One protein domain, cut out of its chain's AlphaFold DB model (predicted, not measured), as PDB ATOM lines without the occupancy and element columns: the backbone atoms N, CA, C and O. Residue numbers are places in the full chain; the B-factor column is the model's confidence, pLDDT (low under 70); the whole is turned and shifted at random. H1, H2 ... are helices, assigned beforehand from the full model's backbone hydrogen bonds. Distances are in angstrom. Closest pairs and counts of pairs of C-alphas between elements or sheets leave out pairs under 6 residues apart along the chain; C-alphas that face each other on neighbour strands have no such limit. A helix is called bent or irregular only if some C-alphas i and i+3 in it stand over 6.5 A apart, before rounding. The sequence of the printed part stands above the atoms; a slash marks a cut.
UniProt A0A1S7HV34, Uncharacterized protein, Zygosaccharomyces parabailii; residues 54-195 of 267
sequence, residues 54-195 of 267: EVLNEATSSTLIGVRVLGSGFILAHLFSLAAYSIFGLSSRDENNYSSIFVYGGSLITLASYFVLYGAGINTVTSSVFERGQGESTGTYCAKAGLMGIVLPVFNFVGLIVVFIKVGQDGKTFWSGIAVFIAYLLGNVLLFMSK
ATOM      1  N   GLU A  54     142.446 -12.521  74.445       61.47
ATOM      2  CA  GLU A  54     143.492 -11.875  73.636       61.47
ATOM      3  C   GLU A  54     144.565 -12.875  73.192       61.47
ATOM      4  O   GLU A  54     144.860 -12.954  72.004       61.47
ATOM      5  N   VAL A  55     145.069 -13.714  74.103       63.47
ATOM      6  CA  VAL A  55     146.065 -14.752  73.778       63.47
ATOM      7  C   VAL A  55     145.479 -15.831  72.860       63.47
ATOM      8  O   VAL A  55     146.160 -16.302  71.950       63.47
ATOM      9  N   LEU A  56     144.212 -16.214  73.057       64.88
ATOM     10  CA  LEU A  56     143.524 -17.160  72.172       64.88
ATOM     11  C   LEU A  56     143.325 -16.574  70.767       64.88
ATOM     12  O   LEU A  56     143.544 -17.271  69.776       64.88
ATOM     13  N   ASN A  57     142.962 -15.296  70.672       68.00
ATOM     14  CA  ASN A  57     142.784 -14.600  69.399       68.00
ATOM     15  C   ASN A  57     144.123 -14.416  68.671       68.00
ATOM     16  O   ASN A  57     144.198 -14.627  67.460       68.00
ATOM     17  N   GLU A  58     145.197 -14.109  69.399       63.22
ATOM     18  CA  GLU A  58     146.550 -14.004  68.848       63.22
ATOM     19  C   GLU A  58     147.043 -15.365  68.327       63.22
ATOM     20  O   GLU A  58     147.476 -15.469  67.175       63.22
ATOM     21  N   ALA A  59     146.860 -16.442  69.101       65.56
ATOM     22  CA  ALA A  59     147.198 -17.803  68.678       65.56
ATOM     23  C   ALA A  59     146.392 -18.251  67.441       65.56
ATOM     24  O   ALA A  59     146.959 -18.804  66.492       65.56
ATOM     25  N   THR A  60     145.093 -17.945  67.397       73.19
ATOM     26  CA  THR A  60     144.220 -18.273  66.257       73.19
ATOM     27  C   THR A  60     144.622 -17.489  65.005       73.19
ATOM     28  O   THR A  60     144.710 -18.064  63.919       73.19
ATOM     29  N   SER A  61     144.975 -16.206  65.152       77.25
ATOM     30  CA  SER A  61     145.451 -15.373  64.039       77.25
ATOM     31  C   SER A  61     146.778 -15.879  63.457       77.25
ATOM     32  O   SER A  61     146.907 -16.004  62.239       77.25
ATOM     33  N   SER A  62     147.734 -16.262  64.312       80.25
ATOM     34  CA  SER A  62     149.028 -16.803  63.883       80.25
ATOM     35  C   SER A  62     148.869 -18.126  63.126       80.25
ATOM     36  O   SER A  62     149.523 -18.348  62.106       80.25
ATOM     37  N   THR A  63     147.925 -18.964  63.563       83.81
ATOM     38  CA  THR A  63     147.593 -20.233  62.907       83.81
ATOM     39  C   THR A  63     146.982 -19.997  61.526       83.81
ATOM     40  O   THR A  63     147.408 -20.612  60.552       83.81
ATOM     41  N   LEU A  64     146.034 -19.062  61.414       85.44
ATOM     42  CA  LEU A  64     145.367 -18.721  60.153       85.44
ATOM     43  C   LEU A  64     146.338 -18.108  59.128       85.44
ATOM     44  O   LEU A  64     146.284 -18.451  57.945       85.44
ATOM     45  N   ILE A  65     147.284 -17.277  59.582       86.94
ATOM     46  CA  ILE A  65     148.389 -16.779  58.747       86.94
ATOM     47  C   ILE A  65     149.250 -17.948  58.250       86.94
ATOM     48  O   ILE A  65     149.559 -18.013  57.060       86.94
ATOM     49  N   GLY A  66     149.599 -18.894  59.127       87.06
ATOM     50  CA  GLY A  66     150.363 -20.089  58.757       87.06
ATOM     51  C   GLY A  66     149.667 -20.937  57.689       87.06
ATOM     52  O   GLY A  66     150.293 -21.307  56.693       87.06
ATOM     53  N   VAL A  67     148.362 -21.183  57.841       89.50
ATOM     54  CA  VAL A  67     147.545 -21.913  56.851       89.50
ATOM     55  C   VAL A  67     147.505 -21.174  55.513       89.50
ATOM     56  O   VAL A  67     147.652 -21.804  54.466       89.50
ATOM     57  N   ARG A  68     147.374 -19.842  55.531       90.56
ATOM     58  CA  ARG A  68     147.375 -19.020  54.312       90.56
ATOM     59  C   ARG A  68     148.712 -19.079  53.575       90.56
ATOM     60  O   ARG A  68     148.732 -19.267  52.360       90.56
ATOM     61  N   VAL A  69     149.827 -18.955  54.297       90.69
ATOM     62  CA  VAL A  69     151.181 -19.068  53.721       90.69
ATOM     63  C   VAL A  69     151.395 -20.456  53.123       90.69
ATOM     64  O   VAL A  69     151.904 -20.572  52.009       90.69
ATOM     65  N   LEU A  70     150.963 -21.506  53.822       92.69
ATOM     66  CA  LEU A  70     151.074 -22.878  53.338       92.69
ATOM     67  C   LEU A  70     150.226 -23.111  52.077       92.69
ATOM     68  O   LEU A  70     150.723 -23.674  51.102       92.69
ATOM     69  N   GLY A  71     148.979 -22.632  52.065       92.50
ATOM     70  CA  GLY A  71     148.100 -22.703  50.898       92.50
ATOM     71  C   GLY A  71     148.684 -21.974  49.686       92.50
ATOM     72  O   GLY A  71     148.757 -22.539  48.596       92.50
ATOM     73  N   SER A  72     149.202 -20.763  49.898       91.00
ATOM     74  CA  SER A  72     149.901 -19.986  48.867       91.00
ATOM     75  C   SER A  72     151.140 -20.722  48.336       91.00
ATOM     76  O   SER A  72     151.347 -20.809  47.124       91.00
ATOM     77  N   GLY A  73     151.921 -21.343  49.227       92.06
ATOM     78  CA  GLY A  73     153.068 -22.173  48.865       92.06
ATOM     79  C   GLY A  73     152.698 -23.342  47.948       92.06
ATOM     80  O   GLY A  73     153.387 -23.578  46.957       92.06
ATOM     81  N   PHE A  74     151.584 -24.030  48.217       94.50
ATOM     82  CA  PHE A  74     151.088 -25.101  47.348       94.50
ATOM     83  C   PHE A  74     150.678 -24.603  45.956       94.50
ATOM     84  O   PHE A  74     151.002 -25.256  44.962       94.50
ATOM     85  N   ILE A  75     150.021 -23.442  45.861       92.25
ATOM     86  CA  ILE A  75     149.656 -22.842  44.568       92.25
ATOM     87  C   ILE A  75     150.906 -22.436  43.776       92.25
ATOM     88  O   ILE A  75     151.001 -22.722  42.581       92.25
ATOM     89  N   LEU A  76     151.897 -21.824  44.425       91.62
ATOM     90  CA  LEU A  76     153.157 -21.462  43.772       91.62
ATOM     91  C   LEU A  76     153.934 -22.696  43.302       91.62
ATOM     92  O   LEU A  76     154.433 -22.709  42.175       91.62
ATOM     93  N   ALA A  77     153.996 -23.746  44.125       92.62
ATOM     94  CA  ALA A  77     154.608 -25.014  43.744       92.62
ATOM     95  C   ALA A  77     153.904 -25.627  42.523       92.62
ATOM     96  O   ALA A  77     154.574 -26.025  41.573       92.62
ATOM     97  N   HIS A  78     152.567 -25.625  42.506       92.94
ATOM     98  CA  HIS A  78     151.784 -26.087  41.363       92.94
ATOM     99  C   HIS A  78     152.131 -25.329  40.072       92.94
ATOM    100  O   HIS A  78     152.379 -25.950  39.038       92.94
ATOM    101  N   LEU A  79     152.209 -23.998  40.132       92.25
ATOM    102  CA  LEU A  79     152.540 -23.169  38.970       92.25
ATOM    103  C   LEU A  79     153.973 -23.390  38.484       92.25
ATOM    104  O   LEU A  79     154.199 -23.521  37.281       92.25
ATOM    105  N   PHE A  80     154.935 -23.489  39.402       92.56
ATOM    106  CA  PHE A  80     156.314 -23.814  39.047       92.56
ATOM    107  C   PHE A  80     156.409 -25.196  38.388       92.56
ATOM    108  O   PHE A  80     157.090 -25.361  37.375       92.56
ATOM    109  N   SER A  81     155.679 -26.182  38.912       92.81
ATOM    110  CA  SER A  81     155.610 -27.515  38.320       92.81
ATOM    111  C   SER A  81     154.946 -27.517  36.944       92.81
ATOM    112  O   SER A  81     155.461 -28.186  36.053       92.81
ATOM    113  N   LEU A  82     153.869 -26.752  36.728       92.12
ATOM    114  CA  LEU A  82     153.270 -26.577  35.397       92.12
ATOM    115  C   LEU A  82     154.259 -25.953  34.412       92.12
ATOM    116  O   LEU A  82     154.357 -26.407  33.271       92.12
ATOM    117  N   ALA A  83     155.018 -24.944  34.847       93.00
ATOM    118  CA  ALA A  83     156.046 -24.310  34.028       93.00
ATOM    119  C   ALA A  83     157.132 -25.315  33.627       93.00
ATOM    120  O   ALA A  83     157.418 -25.478  32.441       93.00
ATOM    121  N   ALA A  84     157.685 -26.039  34.604       91.75
ATOM    122  CA  ALA A  84     158.686 -27.070  34.364       91.75
ATOM    123  C   ALA A  84     158.142 -28.158  33.427       91.75
ATOM    124  O   ALA A  84     158.773 -28.472  32.420       91.75
ATOM    125  N   TYR A  85     156.948 -28.682  33.706       90.00
ATOM    126  CA  TYR A  85     156.305 -29.716  32.898       90.00
ATOM    127  C   TYR A  85     156.090 -29.269  31.448       90.00
ATOM    128  O   TYR A  85     156.372 -30.026  30.523       90.00
ATOM    129  N   SER A  86     155.671 -28.019  31.241       90.06
ATOM    130  CA  SER A  86     155.488 -27.449  29.902       90.06
ATOM    131  C   SER A  86     156.812 -27.331  29.149       90.06
ATOM    132  O   SER A  86     156.902 -27.753  28.000       90.06
ATOM    133  N   ILE A  87     157.847 -26.785  29.793       89.44
ATOM    134  CA  ILE A  87     159.158 -26.567  29.167       89.44
ATOM    135  C   ILE A  87     159.812 -27.909  28.832       89.44
ATOM    136  O   ILE A  87     160.140 -28.156  27.674       89.44
ATOM    137  N   PHE A  88     159.948 -28.806  29.813       87.62
ATOM    138  CA  PHE A  88     160.556 -30.120  29.592       87.62
ATOM    139  C   PHE A  88     159.759 -30.951  28.589       87.62
ATOM    140  O   PHE A  88     160.347 -31.599  27.721       87.62
ATOM    141  N   GLY A  89     158.431 -30.909  28.671       85.31
ATOM    142  CA  GLY A  89     157.554 -31.632  27.765       85.31
ATOM    143  C   GLY A  89     157.652 -31.151  26.320       85.31
ATOM    144  O   GLY A  89     157.781 -31.967  25.410       85.31
ATOM    145  N   LEU A  90     157.653 -29.834  26.091       86.50
ATOM    146  CA  LEU A  90     157.817 -29.273  24.747       86.50
ATOM    147  C   LEU A  90     159.227 -29.507  24.190       86.50
ATOM    148  O   LEU A  90     159.353 -29.774  22.998       86.50
ATOM    149  N   SER A  91     160.270 -29.450  25.026       85.50
ATOM    150  CA  SER A  91     161.655 -29.685  24.592       85.50
ATOM    151  C   SER A  91     161.972 -31.148  24.277       85.50
ATOM    152  O   SER A  91     162.836 -31.409  23.448       85.50
ATOM    153  N   SER A  92     161.311 -32.102  24.938       81.44
ATOM    154  CA  SER A  92     161.552 -33.548  24.762       81.44
ATOM    155  C   SER A  92     160.554 -34.234  23.826       81.44
ATOM    156  O   SER A  92     160.602 -35.449  23.633       81.44
ATOM    157  N   ARG A  93     159.626 -33.468  23.252       77.12
ATOM    158  CA  ARG A  93     158.566 -33.984  22.395       77.12
ATOM    159  C   ARG A  93     159.122 -34.519  21.069       77.12
ATOM    160  O   ARG A  93     159.892 -33.848  20.395       77.12
ATOM    161  N   ASP A  94     158.586 -35.658  20.634       76.75
ATOM    162  CA  ASP A  94     158.672 -36.109  19.240       76.75
ATOM    163  C   ASP A  94     157.871 -35.168  18.325       76.75
ATOM    164  O   ASP A  94     156.666 -34.963  18.527       76.75
ATOM    165  N   GLU A  95     158.532 -34.596  17.316       73.81
ATOM    166  CA  GLU A  95     157.950 -33.624  16.387       73.81
ATOM    167  C   GLU A  95     156.656 -34.116  15.731       73.81
ATOM    168  O   GLU A  95     155.729 -33.319  15.531       73.81
ATOM    169  N   ASN A  96     156.539 -35.427  15.515       74.69
ATOM    170  CA  ASN A  96     155.395 -36.056  14.856       74.69
ATOM    171  C   ASN A  96     154.199 -36.287  15.793       74.69
ATOM    172  O   ASN A  96     153.092 -36.582  15.339       74.69
ATOM    173  N   ASN A  97     154.383 -36.140  17.109       73.06
ATOM    174  CA  ASN A  97     153.326 -36.367  18.086       73.06
ATOM    175  C   ASN A  97     152.658 -35.049  18.491       73.06
ATOM    176  O   ASN A  97     153.052 -34.390  19.450       73.06
ATOM    177  N   TYR A  98     151.625 -34.641  17.757       75.12
ATOM    178  CA  TYR A  98     150.907 -33.390  18.030       75.12
ATOM    179  C   TYR A  98     150.131 -33.391  19.358       75.12
ATOM    180  O   TYR A  98     149.841 -32.325  19.899       75.12
ATOM    181  N   SER A  99     149.836 -34.569  19.924       77.69
ATOM    182  CA  SER A  99     149.074 -34.673  21.178       77.69
ATOM    183  C   SER A  99     149.836 -34.071  22.361       77.69
ATOM    184  O   SER A  99     149.230 -33.483  23.253       77.69
ATOM    185  N   SER A 100     151.166 -34.162  22.365       78.06
ATOM    186  CA  SER A 100     151.988 -33.578  23.426       78.06
ATOM    187  C   SER A 100     152.082 -32.053  23.336       78.06
ATOM    188  O   SER A 100     152.121 -31.412  24.382       78.06
ATOM    189  N   ILE A 101     152.017 -31.442  22.141       81.31
ATOM    190  CA  ILE A 101     151.910 -29.969  22.021       81.31
ATOM    191  C   ILE A 101     150.660 -29.485  22.739       81.31
ATOM    192  O   ILE A 101     150.709 -28.513  23.481       81.31
ATOM    193  N   PHE A 102     149.541 -30.167  22.517       81.12
ATOM    194  CA  PHE A 102     148.271 -29.786  23.111       81.12
ATOM    195  C   PHE A 102     148.315 -29.849  24.644       81.12
ATOM    196  O   PHE A 102     147.852 -28.930  25.312       81.12
ATOM    197  N   VAL A 103     148.933 -30.889  25.207       85.12
ATOM    198  CA  VAL A 103     149.000 -31.088  26.665       85.12
ATOM    199  C   VAL A 103     150.007 -30.152  27.336       85.12
ATOM    200  O   VAL A 103     149.668 -29.467  28.304       85.12
ATOM    201  N   TYR A 104     151.232 -30.073  26.815       88.25
ATOM    202  CA  TYR A 104     152.259 -29.194  27.376       88.25
ATOM    203  C   TYR A 104     151.965 -27.716  27.082       88.25
ATOM    204  O   TYR A 104     152.181 -26.854  27.929       88.25
ATOM    205  N   GLY A 105     151.390 -27.413  25.918       86.94
ATOM    206  CA  GLY A 105     150.884 -26.082  25.579       86.94
ATOM    207  C   GLY A 105     149.688 -25.672  26.440       86.94
ATOM    208  O   GLY A 105     149.643 -24.537  26.903       86.94
ATOM    209  N   GLY A 106     148.762 -26.589  26.739       88.31
ATOM    210  CA  GLY A 106     147.656 -26.343  27.674       88.31
ATOM    211  C   GLY A 106     148.129 -25.993  29.088       88.31
ATOM    212  O   GLY A 106     147.610 -25.068  29.720       88.31
ATOM    213  N   SER A 107     149.193 -26.660  29.538       91.00
ATOM    214  CA  SER A 107     149.854 -26.353  30.810       91.00
ATOM    215  C   SER A 107     150.472 -24.944  30.804       91.00
ATOM    216  O   SER A 107     150.309 -24.196  31.772       91.00
ATOM    217  N   LEU A 108     151.088 -24.530  29.689       90.00
ATOM    218  CA  LEU A 108     151.631 -23.179  29.514       90.00
ATOM    219  C   LEU A 108     150.529 -22.107  29.471       90.00
ATOM    220  O   LEU A 108     150.683 -21.049  30.079       90.00
ATOM    221  N   ILE A 109     149.411 -22.388  28.795       90.06
ATOM    222  CA  ILE A 109     148.236 -21.504  28.777       90.06
ATOM    223  C   ILE A 109     147.720 -21.315  30.202       90.06
ATOM    224  O   ILE A 109     147.517 -20.184  30.625       90.06
ATOM    225  N   THR A 110     147.599 -22.398  30.973       91.00
ATOM    226  CA  THR A 110     147.160 -22.329  32.375       91.00
ATOM    227  C   THR A 110     148.086 -21.457  33.217       91.00
ATOM    228  O   THR A 110     147.621 -20.598  33.965       91.00
ATOM    229  N   LEU A 111     149.401 -21.625  33.065       91.19
ATOM    230  CA  LEU A 111     150.388 -20.788  33.742       91.19
ATOM    231  C   LEU A 111     150.231 -19.304  33.372       91.19
ATOM    232  O   LEU A 111     150.205 -18.447  34.257       91.19
ATOM    233  N   ALA A 112     150.104 -18.997  32.078       89.62
ATOM    234  CA  ALA A 112     149.928 -17.631  31.592       89.62
ATOM    235  C   ALA A 112     148.628 -17.007  32.121       89.62
ATOM    236  O   ALA A 112     148.622 -15.860  32.566       89.62
ATOM    237  N   SER A 113     147.546 -17.781  32.141       88.31
ATOM    238  CA  SER A 113     146.253 -17.397  32.700       88.31
ATOM    239  C   SER A 113     146.356 -17.012  34.185       88.31
ATOM    240  O   SER A 113     145.824 -15.973  34.583       88.31
ATOM    241  N   TYR A 114     147.119 -17.763  34.984       86.88
ATOM    242  CA  TYR A 114     147.419 -17.400  36.374       86.88
ATOM    243  C   TYR A 114     148.285 -16.140  36.490       86.88
ATOM    244  O   TYR A 114     148.035 -15.305  37.356       86.88
ATOM    245  N   PHE A 115     149.273 -15.957  35.611       85.75
ATOM    246  CA  PHE A 115     150.118 -14.759  35.618       85.75
ATOM    247  C   PHE A 115     149.322 -13.483  35.315       85.75
ATOM    248  O   PHE A 115     149.493 -12.472  35.996       85.75
ATOM    249  N   VAL A 116     148.405 -13.538  34.345       85.88
ATOM    250  CA  VAL A 116     147.479 -12.432  34.048       85.88
ATOM    251  C   VAL A 116     146.599 -12.121  35.261       85.88
ATOM    252  O   VAL A 116     146.419 -10.952  35.604       85.88
ATOM    253  N   LEU A 117     146.109 -13.151  35.957       79.06
ATOM    254  CA  LEU A 117     145.294 -12.980  37.159       79.06
ATOM    255  C   LEU A 117     146.088 -12.361  38.327       79.06
ATOM    256  O   LEU A 117     145.556 -11.525  39.056       79.06
ATOM    257  N   TYR A 118     147.368 -12.711  38.485       77.56
ATOM    258  CA  TYR A 118     148.256 -12.061  39.457       77.56
ATOM    259  C   TYR A 118     148.585 -10.617  39.084       77.56
ATOM    260  O   TYR A 118     148.637  -9.756  39.960       77.56
ATOM    261  N   GLY A 119     148.755 -10.327  37.793       70.50
ATOM    262  CA  GLY A 119     148.943  -8.962  37.303       70.50
ATOM    263  C   GLY A 119     147.747  -8.049  37.596       70.50
ATOM    264  O   GLY A 119     147.926  -6.846  37.767       70.50
ATOM    265  N   ALA A 120     146.543  -8.616  37.711       72.62
ATOM    266  CA  ALA A 120     145.325  -7.878  38.034       72.62
ATOM    267  C   ALA A 120     145.159  -7.556  39.534       72.62
ATOM    268  O   ALA A 120     144.313  -6.733  39.883       72.62
ATOM    269  N   GLY A 121     145.951  -8.159  40.434       67.12
ATOM    270  CA  GLY A 121     145.854  -7.887  41.870       67.12
ATOM    271  C   GLY A 121     146.888  -8.622  42.728       67.12
ATOM    272  O   GLY A 121     147.063  -9.834  42.636       67.12
ATOM    273  N   ILE A 122     147.534  -7.890  43.641       58.28
ATOM    274  CA  ILE A 122     148.586  -8.413  44.536       58.28
ATOM    275  C   ILE A 122     148.092  -9.460  45.556       58.28
ATOM    276  O   ILE A 122     148.879 -10.287  46.008       58.28
ATOM    277  N   ASN A 123     146.795  -9.472  45.888       63.41
ATOM    278  CA  ASN A 123     146.202 -10.400  46.865       63.41
ATOM    279  C   ASN A 123     145.702 -11.717  46.241       63.41
ATOM    280  O   ASN A 123     145.108 -12.556  46.918       63.41
ATOM    281  N   THR A 124     145.932 -11.923  44.947       67.88
ATOM    282  CA  THR A 124     145.425 -13.098  44.230       67.88
ATOM    283  C   THR A 124     146.191 -14.378  44.608       67.88
ATOM    284  O   THR A 124     145.623 -15.460  44.569       67.88
ATOM    285  N   VAL A 125     147.463 -14.293  45.033       71.62
ATOM    286  CA  VAL A 125     148.255 -15.475  45.478       71.62
ATOM    287  C   VAL A 125     147.885 -15.912  46.902       71.62
ATOM    288  O   VAL A 125     148.217 -17.016  47.338       71.62
ATOM    289  N   THR A 126     147.249 -15.018  47.658       79.62
ATOM    290  CA  THR A 126     146.877 -15.204  49.065       79.62
ATOM    291  C   THR A 126     145.380 -15.417  49.262       79.62
ATOM    292  O   THR A 126     144.957 -15.631  50.397       79.62
ATOM    293  N   SER A 127     144.601 -15.406  48.178       84.69
ATOM    294  CA  SER A 127     143.181 -15.761  48.154       84.69
ATOM    295  C   SER A 127     142.959 -16.990  47.276       84.69
ATOM    296  O   SER A 127     143.733 -17.279  46.362       84.69
ATOM    297  N   SER A 128     141.917 -17.758  47.587       87.94
ATOM    298  CA  SER A 128     141.555 -18.925  46.775       87.94
ATOM    299  C   SER A 128     140.951 -18.478  45.442       87.94
ATOM    300  O   SER A 128     140.260 -17.464  45.375       87.94
ATOM    301  N   VAL A 129     141.118 -19.260  44.372       89.06
ATOM    302  CA  VAL A 129     140.454 -18.963  43.083       89.06
ATOM    303  C   VAL A 129     138.925 -19.077  43.174       89.06
ATOM    304  O   VAL A 129     138.203 -18.446  42.402       89.06
ATOM    305  N   PHE A 130     138.442 -19.847  44.152       89.31
ATOM    306  CA  PHE A 130     137.030 -19.990  44.509       89.31
ATOM    307  C   PHE A 130     136.563 -18.925  45.501       89.31
ATOM    308  O   PHE A 130     135.422 -18.945  45.950       89.31
ATOM    309  N   GLU A 131     137.432 -17.992  45.876       87.94
ATOM    310  CA  GLU A 131     137.044 -16.870  46.706       87.94
ATOM    311  C   GLU A 131     136.550 -15.715  45.832       87.94
ATOM    312  O   GLU A 131     137.235 -15.268  44.903       87.94
ATOM    313  N   ARG A 132     135.350 -15.217  46.137       84.38
ATOM    314  CA  ARG A 132     134.823 -13.998  45.525       84.38
ATOM    315  C   ARG A 132     135.559 -12.784  46.088       84.38
ATOM    316  O   ARG A 132     135.584 -12.581  47.303       84.38
ATOM    317  N   GLY A 133     136.164 -12.004  45.198       81.56
ATOM    318  CA  GLY A 133     136.839 -10.759  45.544       81.56
ATOM    319  C   GLY A 133     135.844  -9.674  45.956       81.56
ATOM    320  O   GLY A 133     134.692  -9.663  45.521       81.56
ATOM    321  N   GLN A 134     136.292  -8.732  46.785       79.38
ATOM    322  CA  GLN A 134     135.467  -7.593  47.182       79.38
ATOM    323  C   GLN A 134     135.125  -6.740  45.950       79.38
ATOM    324  O   GLN A 134     136.018  -6.299  45.231       79.38
ATOM    325  N   GLY A 135     133.830  -6.537  45.691       80.81
ATOM    326  CA  GLY A 135     133.352  -5.827  44.499       80.81
ATOM    327  C   GLY A 135     133.459  -6.622  43.189       80.81
ATOM    328  O   GLY A 135     133.202  -6.070  42.121       80.81
ATOM    329  N   GLU A 136     133.820  -7.910  43.236       84.75
ATOM    330  CA  GLU A 136     133.846  -8.769  42.049       84.75
ATOM    331  C   GLU A 136     132.412  -9.100  41.602       84.75
ATOM    332  O   GLU A 136     131.599  -9.633  42.371       84.75
ATOM    333  N   SER A 137     132.092  -8.793  40.339       89.00
ATOM    334  CA  SER A 137     130.788  -9.136  39.761       89.00
ATOM    335  C   SER A 137     130.573 -10.653  39.767       89.00
ATOM    336  O   SER A 137     131.526 -11.425  39.635       89.00
ATOM    337  N   THR A 138     129.318 -11.097  39.875       89.44
ATOM    338  CA  THR A 138     128.985 -12.532  39.874       89.44
ATOM    339  C   THR A 138     129.494 -13.219  38.604       89.44
ATOM    340  O   THR A 138     130.061 -14.304  38.678       89.44
ATOM    341  N   GLY A 139     129.381 -12.557  37.447       88.56
ATOM    342  CA  GLY A 139     129.893 -13.076  36.176       88.56
ATOM    343  C   GLY A 139     131.417 -13.225  36.159       88.56
ATOM    344  O   GLY A 139     131.922 -14.268  35.748       88.56
ATOM    345  N   THR A 140     132.154 -12.225  36.654       87.75
ATOM    346  CA  THR A 140     133.623 -12.280  36.763       87.75
ATOM    347  C   THR A 140     134.063 -13.404  37.694       87.75
ATOM    348  O   THR A 140     134.934 -14.191  37.328       87.75
ATOM    349  N   TYR A 141     133.411 -13.532  38.851       89.00
ATOM    350  CA  TYR A 141     133.682 -14.600  39.806       89.00
ATOM    351  C   TYR A 141     133.408 -15.986  39.207       89.00
ATOM    352  O   TYR A 141     134.282 -16.851  39.254       89.00
ATOM    353  N   CYS A 142     132.245 -16.197  38.580       89.25
ATOM    354  CA  CYS A 142     131.912 -17.466  37.930       89.25
ATOM    355  C   CYS A 142     132.878 -17.797  36.787       89.25
ATOM    356  O   CYS A 142     133.279 -18.951  36.649       89.25
ATOM    357  N   ALA A 143     133.289 -16.807  35.991       89.75
ATOM    358  CA  ALA A 143     134.277 -17.006  34.937       89.75
ATOM    359  C   ALA A 143     135.649 -17.371  35.519       89.75
ATOM    360  O   ALA A 143     136.273 -18.319  35.052       89.75
ATOM    361  N   LYS A 144     136.100 -16.676  36.568       89.56
ATOM    362  CA  LYS A 144     137.361 -16.959  37.263       89.56
ATOM    363  C   LYS A 144     137.347 -18.355  37.886       89.56
ATOM    364  O   LYS A 144     138.183 -19.184  37.537       89.56
ATOM    365  N   ALA A 145     136.386 -18.638  38.762       91.31
ATOM    366  CA  ALA A 145     136.271 -19.916  39.457       91.31
ATOM    367  C   ALA A 145     135.980 -21.074  38.487       91.31
ATOM    368  O   ALA A 145     136.551 -22.149  38.618       91.31
ATOM    369  N   GLY A 146     135.146 -20.864  37.470       92.00
ATOM    370  CA  GLY A 146     134.861 -21.877  36.458       92.00
ATOM    371  C   GLY A 146     136.075 -22.170  35.578       92.00
ATOM    372  O   GLY A 146     136.505 -23.316  35.475       92.00
ATOM    373  N   LEU A 147     136.668 -21.143  34.964       91.25
ATOM    374  CA  LEU A 147     137.768 -21.326  34.018       91.25
ATOM    375  C   LEU A 147     139.068 -21.732  34.721       91.25
ATOM    376  O   LEU A 147     139.662 -22.753  34.380       91.25
ATOM    377  N   MET A 148     139.504 -20.943  35.705       88.50
ATOM    378  CA  MET A 148     140.779 -21.144  36.404       88.50
ATOM    379  C   MET A 148     140.669 -22.194  37.510       88.50
ATOM    380  O   MET A 148     141.635 -22.907  37.774       88.50
ATOM    381  N   GLY A 149     139.507 -22.274  38.161       89.88
ATOM    382  CA  GLY A 149     139.249 -23.213  39.252       89.88
ATOM    383  C   GLY A 149     138.976 -24.643  38.789       89.88
ATOM    384  O   GLY A 149     139.336 -25.600  39.471       89.88
ATOM    385  N   ILE A 150     138.328 -24.805  37.631       92.38
ATOM    386  CA  ILE A 150     137.804 -26.108  37.201       92.38
ATOM    387  C   ILE A 150     138.323 -26.484  35.817       92.38
ATOM    388  O   ILE A 150     139.016 -27.490  35.681       92.38
ATOM    389  N   VAL A 151     138.017 -25.688  34.790       93.94
ATOM    390  CA  VAL A 151     138.256 -26.075  33.390       93.94
ATOM    391  C   VAL A 151     139.740 -26.300  33.111       93.94
ATOM    392  O   VAL A 151     140.102 -27.372  32.630       93.94
ATOM    393  N   LEU A 152     140.606 -25.335  33.431       91.81
ATOM    394  CA  LEU A 152     142.043 -25.438  33.157       91.81
ATOM    395  C   LEU A 152     142.728 -26.570  33.955       91.81
ATOM    396  O   LEU A 152     143.426 -27.380  33.339       91.81
ATOM    397  N   PRO A 153     142.511 -26.720  35.278       91.44
ATOM    398  CA  PRO A 153     143.071 -27.840  36.038       91.44
ATOM    399  C   PRO A 153     142.595 -29.210  35.548       91.44
ATOM    400  O   PRO A 153     143.413 -30.118  35.394       91.44
ATOM    401  N   VAL A 154     141.294 -29.367  35.272       92.94
ATOM    402  CA  VAL A 154     140.736 -30.632  34.764       92.94
ATOM    403  C   VAL A 154     141.311 -30.950  33.393       92.94
ATOM    404  O   VAL A 154     141.711 -32.083  33.141       92.94
ATOM    405  N   PHE A 155     141.408 -29.954  32.519       91.19
ATOM    406  CA  PHE A 155     141.991 -30.129  31.199       91.19
ATOM    407  C   PHE A 155     143.464 -30.557  31.271       91.19
ATOM    408  O   PHE A 155     143.854 -31.513  30.597       91.19
ATOM    409  N   ASN A 156     144.267 -29.934  32.140       91.50
ATOM    410  CA  ASN A 156     145.653 -30.352  32.372       91.50
ATOM    411  C   ASN A 156     145.736 -31.778  32.931       91.50
ATOM    412  O   ASN A 156     146.598 -32.553  32.517       91.50
ATOM    413  N   PHE A 157     144.824 -32.151  33.833       91.62
ATOM    414  CA  PHE A 157     144.763 -33.497  34.400       91.62
ATOM    415  C   PHE A 157     144.386 -34.556  33.351       91.62
ATOM    416  O   PHE A 157     145.028 -35.603  33.261       91.62
ATOM    417  N   VAL A 158     143.401 -34.272  32.496       91.94
ATOM    418  CA  VAL A 158     143.054 -35.138  31.358       91.94
ATOM    419  C   VAL A 158     144.236 -35.251  30.398       91.94
ATOM    420  O   VAL A 158     144.566 -36.352  29.960       91.94
ATOM    421  N   GLY A 159     144.914 -34.139  30.110       89.50
ATOM    422  CA  GLY A 159     146.120 -34.129  29.287       89.50
ATOM    423  C   GLY A 159     147.217 -35.040  29.843       89.50
ATOM    424  O   GLY A 159     147.778 -35.847  29.100       89.50
ATOM    425  N   LEU A 160     147.466 -34.980  31.153       90.38
ATOM    426  CA  LEU A 160     148.402 -35.868  31.847       90.38
ATOM    427  C   LEU A 160     148.041 -37.352  31.645       90.38
ATOM    428  O   LEU A 160     148.915 -38.154  31.316       90.38
ATOM    429  N   ILE A 161     146.761 -37.718  31.783       90.69
ATOM    430  CA  ILE A 161     146.285 -39.094  31.553       90.69
ATOM    431  C   ILE A 161     146.500 -39.513  30.093       90.69
ATOM    432  O   ILE A 161     146.976 -40.617  29.823       90.69
ATOM    433  N   VAL A 162     146.168 -38.640  29.139       88.12
ATOM    434  CA  VAL A 162     146.301 -38.936  27.706       88.12
ATOM    435  C   VAL A 162     147.759 -39.182  27.328       88.12
ATOM    436  O   VAL A 162     148.033 -40.144  26.608       88.12
ATOM    437  N   VAL A 163     148.695 -38.358  27.809       85.88
ATOM    438  CA  VAL A 163     150.127 -38.548  27.517       85.88
ATOM    439  C   VAL A 163     150.649 -39.822  28.178       85.88
ATOM    440  O   VAL A 163     151.371 -40.581  27.531       85.88
ATOM    441  N   PHE A 164     150.214 -40.132  29.402       87.69
ATOM    442  CA  PHE A 164     150.558 -41.392  30.058       87.69
ATOM    443  C   PHE A 164     150.131 -42.619  29.241       87.69
ATOM    444  O   PHE A 164     150.953 -43.496  28.980       87.69
ATOM    445  N   ILE A 165     148.884 -42.647  28.759       87.12
ATOM    446  CA  ILE A 165     148.350 -43.789  28.002       87.12
ATOM    447  C   ILE A 165     148.935 -43.866  26.585       87.12
ATOM    448  O   ILE A 165     149.313 -44.946  26.138       87.12
ATOM    449  N   LYS A 166     148.977 -42.748  25.847       82.44
ATOM    450  CA  LYS A 166     149.322 -42.758  24.412       82.44
ATOM    451  C   LYS A 166     150.814 -42.688  24.128       82.44
ATOM    452  O   LYS A 166     151.248 -43.193  23.098       82.44
ATOM    453  N   VAL A 167     151.575 -42.008  24.979       76.62
ATOM    454  CA  VAL A 167     153.008 -41.751  24.758       76.62
ATOM    455  C   VAL A 167     153.869 -42.665  25.630       76.62
ATOM    456  O   VAL A 167     155.063 -42.790  25.386       76.62
ATOM    457  N   GLY A 168     153.271 -43.346  26.615       78.25
ATOM    458  CA  GLY A 168     154.003 -44.213  27.535       78.25
ATOM    459  C   GLY A 168     154.889 -43.415  28.488       78.25
ATOM    460  O   GLY A 168     156.018 -43.818  28.759       78.25
ATOM    461  N   GLN A 169     154.398 -42.261  28.958       80.94
ATOM    462  CA  GLN A 169     155.104 -41.430  29.936       80.94
ATOM    463  C   GLN A 169     155.486 -42.260  31.162       80.94
ATOM    464  O   GLN A 169     154.732 -43.127  31.610       80.94
ATOM    465  N   ASP A 170     156.660 -41.990  31.723       85.88
ATOM    466  CA  ASP A 170     157.137 -42.749  32.863       85.88
ATOM    467  C   ASP A 170     156.205 -42.569  34.075       85.88
ATOM    468  O   ASP A 170     155.677 -41.486  34.355       85.88
ATOM    469  N   GLY A 171     156.016 -43.656  34.825       87.44
ATOM    470  CA  GLY A 171     155.126 -43.653  35.981       87.44
ATOM    471  C   GLY A 171     155.518 -42.614  37.034       87.44
ATOM    472  O   GLY A 171     154.639 -42.089  37.710       87.44
ATOM    473  N   LYS A 172     156.807 -42.263  37.164       89.69
ATOM    474  CA  LYS A 172     157.253 -41.266  38.149       89.69
ATOM    475  C   LYS A 172     156.756 -39.873  37.775       89.69
ATOM    476  O   LYS A 172     156.212 -39.185  38.635       89.69
ATOM    477  N   THR A 173     156.880 -39.474  36.513       87.75
ATOM    478  CA  THR A 173     156.362 -38.195  36.016       87.75
ATOM    479  C   THR A 173     154.838 -38.166  36.070       87.75
ATOM    480  O   THR A 173     154.264 -37.138  36.422       87.75
ATOM    481  N   PHE A 174     154.168 -39.290  35.804       90.06
ATOM    482  CA  PHE A 174     152.717 -39.390  35.982       90.06
ATOM    483  C   PHE A 174     152.288 -39.169  37.444       90.06
ATOM    484  O   PHE A 174     151.458 -38.301  37.718       90.06
ATOM    485  N   TRP A 175     152.899 -39.879  38.398       92.75
ATOM    486  CA  TRP A 175     152.634 -39.695  39.831       92.75
ATOM    487  C   TRP A 175     152.998 -38.292  40.323       92.75
ATOM    488  O   TRP A 175     152.276 -37.725  41.141       92.75
ATOM    489  N   SER A 176     154.076 -37.711  39.796       91.88
ATOM    490  CA  SER A 176     154.434 -36.313  40.041       91.88
ATOM    491  C   SER A 176     153.325 -35.369  39.565       91.88
ATOM    492  O   SER A 176     152.885 -34.509  40.320       91.88
ATOM    493  N   GLY A 177     152.782 -35.581  38.363       92.00
ATOM    494  CA  GLY A 177     151.649 -34.809  37.850       92.00
ATOM    495  C   GLY A 177     150.388 -34.935  38.716       92.00
ATOM    496  O   GLY A 177     149.727 -33.931  38.983       92.00
ATOM    497  N   ILE A 178     150.092 -36.134  39.235       94.06
ATOM    498  CA  ILE A 178     149.007 -36.333  40.213       94.06
ATOM    499  C   ILE A 178     149.278 -35.523  41.485       94.06
ATOM    500  O   ILE A 178     148.392 -34.813  41.957       94.06
ATOM    501  N   ALA A 179     150.494 -35.586  42.030       94.12
ATOM    502  CA  ALA A 179     150.862 -34.829  43.225       94.12
ATOM    503  C   ALA A 179     150.732 -33.311  43.005       94.12
ATOM    504  O   ALA A 179     150.238 -32.605  43.880       94.12
ATOM    505  N   VAL A 180     151.098 -32.818  41.819       93.56
ATOM    506  CA  VAL A 180     150.950 -31.410  41.414       93.56
ATOM    507  C   VAL A 180     149.477 -30.995  41.328       93.56
ATOM    508  O   VAL A 180     149.135 -29.880  41.728       93.56
ATOM    509  N   PHE A 181     148.595 -31.872  40.848       94.44
ATOM    510  CA  PHE A 181     147.150 -31.628  40.840       94.44
ATOM    511  C   PHE A 181     146.549 -31.654  42.257       94.44
ATOM    512  O   PHE A 181     145.721 -30.813  42.602       94.44
ATOM    513  N   ILE A 182     147.003 -32.562  43.121       94.50
ATOM    514  CA  ILE A 182     146.586 -32.589  44.531       94.50
ATOM    515  C   ILE A 182     147.054 -31.323  45.253       94.50
ATOM    516  O   ILE A 182     146.271 -30.723  45.984       94.50
ATOM    517  N   ALA A 183     148.296 -30.884  45.027       93.88
ATOM    518  CA  ALA A 183     148.824 -29.644  45.587       93.88
ATOM    519  C   ALA A 183     147.966 -28.437  45.185       93.88
ATOM    520  O   ALA A 183     147.672 -27.592  46.024       93.88
ATOM    521  N   TYR A 184     147.493 -28.388  43.938       94.50
ATOM    522  CA  TYR A 184     146.556 -27.365  43.484       94.50
ATOM    523  C   TYR A 184     145.248 -27.348  44.288       94.50
ATOM    524  O   TYR A 184     144.831 -26.293  44.777       94.50
ATOM    525  N   LEU A 185     144.605 -28.510  44.446       94.25
ATOM    526  CA  LEU A 185     143.358 -28.618  45.208       94.25
ATOM    527  C   LEU A 185     143.587 -28.248  46.674       94.25
ATOM    528  O   LEU A 185     142.849 -27.443  47.237       94.25
ATOM    529  N   LEU A 186     144.647 -28.793  47.270       94.44
ATOM    530  CA  LEU A 186     144.997 -28.566  48.664       94.44
ATOM    531  C   LEU A 186     145.315 -27.090  48.922       94.44
ATOM    532  O   LEU A 186     144.795 -26.516  49.873       94.44
ATOM    533  N   GLY A 187     146.087 -26.448  48.043       93.75
ATOM    534  CA  GLY A 187     146.381 -25.019  48.119       93.75
ATOM    535  C   GLY A 187     145.114 -24.167  48.124       93.75
ATOM    536  O   GLY A 187     144.949 -23.322  49.002       93.75
ATOM    537  N   ASN A 188     144.173 -24.443  47.215       93.12
ATOM    538  CA  ASN A 188     142.905 -23.711  47.153       93.12
ATOM    539  C   ASN A 188     142.003 -23.964  48.369       93.12
ATOM    540  O   ASN A 188     141.357 -23.022  48.831       93.12
ATOM    541  N   VAL A 189     141.969 -25.192  48.901       93.31
ATOM    542  CA  VAL A 189     141.216 -25.528  50.124       93.31
ATOM    543  C   VAL A 189     141.810 -24.816  51.339       93.31
ATOM    544  O   VAL A 189     141.067 -24.207  52.103       93.31
ATOM    545  N   LEU A 190     143.136 -24.838  51.506       92.56
ATOM    546  CA  LEU A 190     143.804 -24.143  52.611       92.56
ATOM    547  C   LEU A 190     143.571 -22.634  52.539       92.56
ATOM    548  O   LEU A 190     143.256 -22.019  53.555       92.56
ATOM    549  N   LEU A 191     143.686 -22.040  51.349       91.50
ATOM    550  CA  LEU A 191     143.427 -20.612  51.164       91.50
ATOM    551  C   LEU A 191     141.968 -20.263  51.472       91.50
ATOM    552  O   LEU A 191     141.730 -19.305  52.203       91.50
ATOM    553  N   PHE A 192     141.015 -21.074  51.005       90.19
ATOM    554  CA  PHE A 192     139.589 -20.872  51.267       90.19
ATOM    555  C   PHE A 192     139.260 -20.966  52.763       90.19
ATOM    556  O   PHE A 192     138.578 -20.099  53.297       90.19
ATOM    557  N   MET A 193     139.814 -21.958  53.467       86.88
ATOM    558  CA  MET A 193     139.636 -22.119  54.918       86.88
ATOM    559  C   MET A 193     140.382 -21.053  55.735       86.88
ATOM    560  O   MET A 193     140.037 -20.799  56.885       86.88
ATOM    561  N   SER A 194     141.406 -20.411  55.160       85.06
ATOM    562  CA  SER A 194     142.110 -19.284  55.787       85.06
ATOM    563  C   SER A 194     141.350 -17.955  55.685       85.06
ATOM    564  O   SER A 194     141.834 -16.923  56.169       85.06
ATOM    565  N   LYS A 195     140.181 -17.943  55.039       76.94
ATOM    566  CA  LYS A 195     139.251 -16.820  55.086       76.94
ATOM    567  C   LYS A 195     138.564 -16.862  56.450       76.94
ATOM    568  O   LYS A 195     137.771 -17.754  56.721       76.94
TER     569      LYS A 195
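Overview. This is residues 54 to 195 of the 267 residues of an uncharacterized protein of Zygosaccharomyces parabailii (UniProt A0A1S7HV34). Four helices form an elongated up-and-down bundle, each running against the one before it, with H1, H2, the arm H3b and H4 joined in a ring of contacts. H1 is the longest helix and its residues 54 to 60 stick out at one end, while the bent H3 runs nearly straight through its arms H3a and H3b. The printed part has 142 residues with four named helices, in the order H1, H2, H3, H4, and no named strand; the class is all helix. It is only just compact, close to loose, with a radius of gyration of the C-alphas of 17.0 A, and it spans 63 by 33 by 20 A.

Arrangement. H1, residues 54 to 91, touches H2, residues 98 to 119, with its residues 79 to 90 alone; the closest C-alphas are those of Ser 86 and Tyr 104, 4.5 A apart. This hairpin has a tilt of 36 degrees, only just steep, opposite ways. H3, residues 138 to 167, was assigned as one helix by its hydrogen bonds but is bent: C-alphas 149 and 152 are 7.1 A apart. Its arms, H3a and H3b, stand at a shallow tilt of 23 degrees. H2 and H3a form a hairpin that only just touches, with 3 pairs of C-alphas within 8 A, the closest Ser 113 and Met 148 at 7.6 A; the tilt is a steep 44 degrees, opposite ways. H2 touches H3b at a shallow tilt of 22 degrees, opposite ways, the closest C-alphas being Val 103 and Gly 159, 4.9 A apart. H4, residues 171 to 193, makes a hairpin with H3b at a shallow tilt of 10 degrees, the closest C-alphas being Phe 164 and Phe 174, 6.6 A apart. H4 also touches H1, with residues 67 to 81 of H1 alone; the C-alphas of Gly 71 and Gly 187 are closest, 4.0 A apart, and the tilt of 33 degrees, opposite ways, is only just short of steep. H1 and H3b are apart, and so are H2 and H4. In H1, H2, H3a, H3b and H4 every O i to N i+4 pair is within hydrogen-bond range.

Along the chain. H1 begins at C-alpha 54 (143.492, -11.875, 73.636) and measures 55.2 A; H2 measures 31.2 A. H3a, residues 138 to 149, and H3b, residues 152 to 167, measure 14.8 A and 21.4 A. H4 measures 32.6 A and ends at C-alpha 193 (139.636, -22.119, 54.918).

Size, cuts and confidence. The C-alphas of Glu 54 and Asn 96 are the two farthest apart, 64.7 A. The printed part has no cut. The link from H2 to H3 is long, residues 120 to 137, and residues 134 to 139 stand free; H1 to H2 is short and H3 to H4 tight. The mean pLDDT of the printed part is 85.8, with residues 54 to 59 and 121 to 124 under 70.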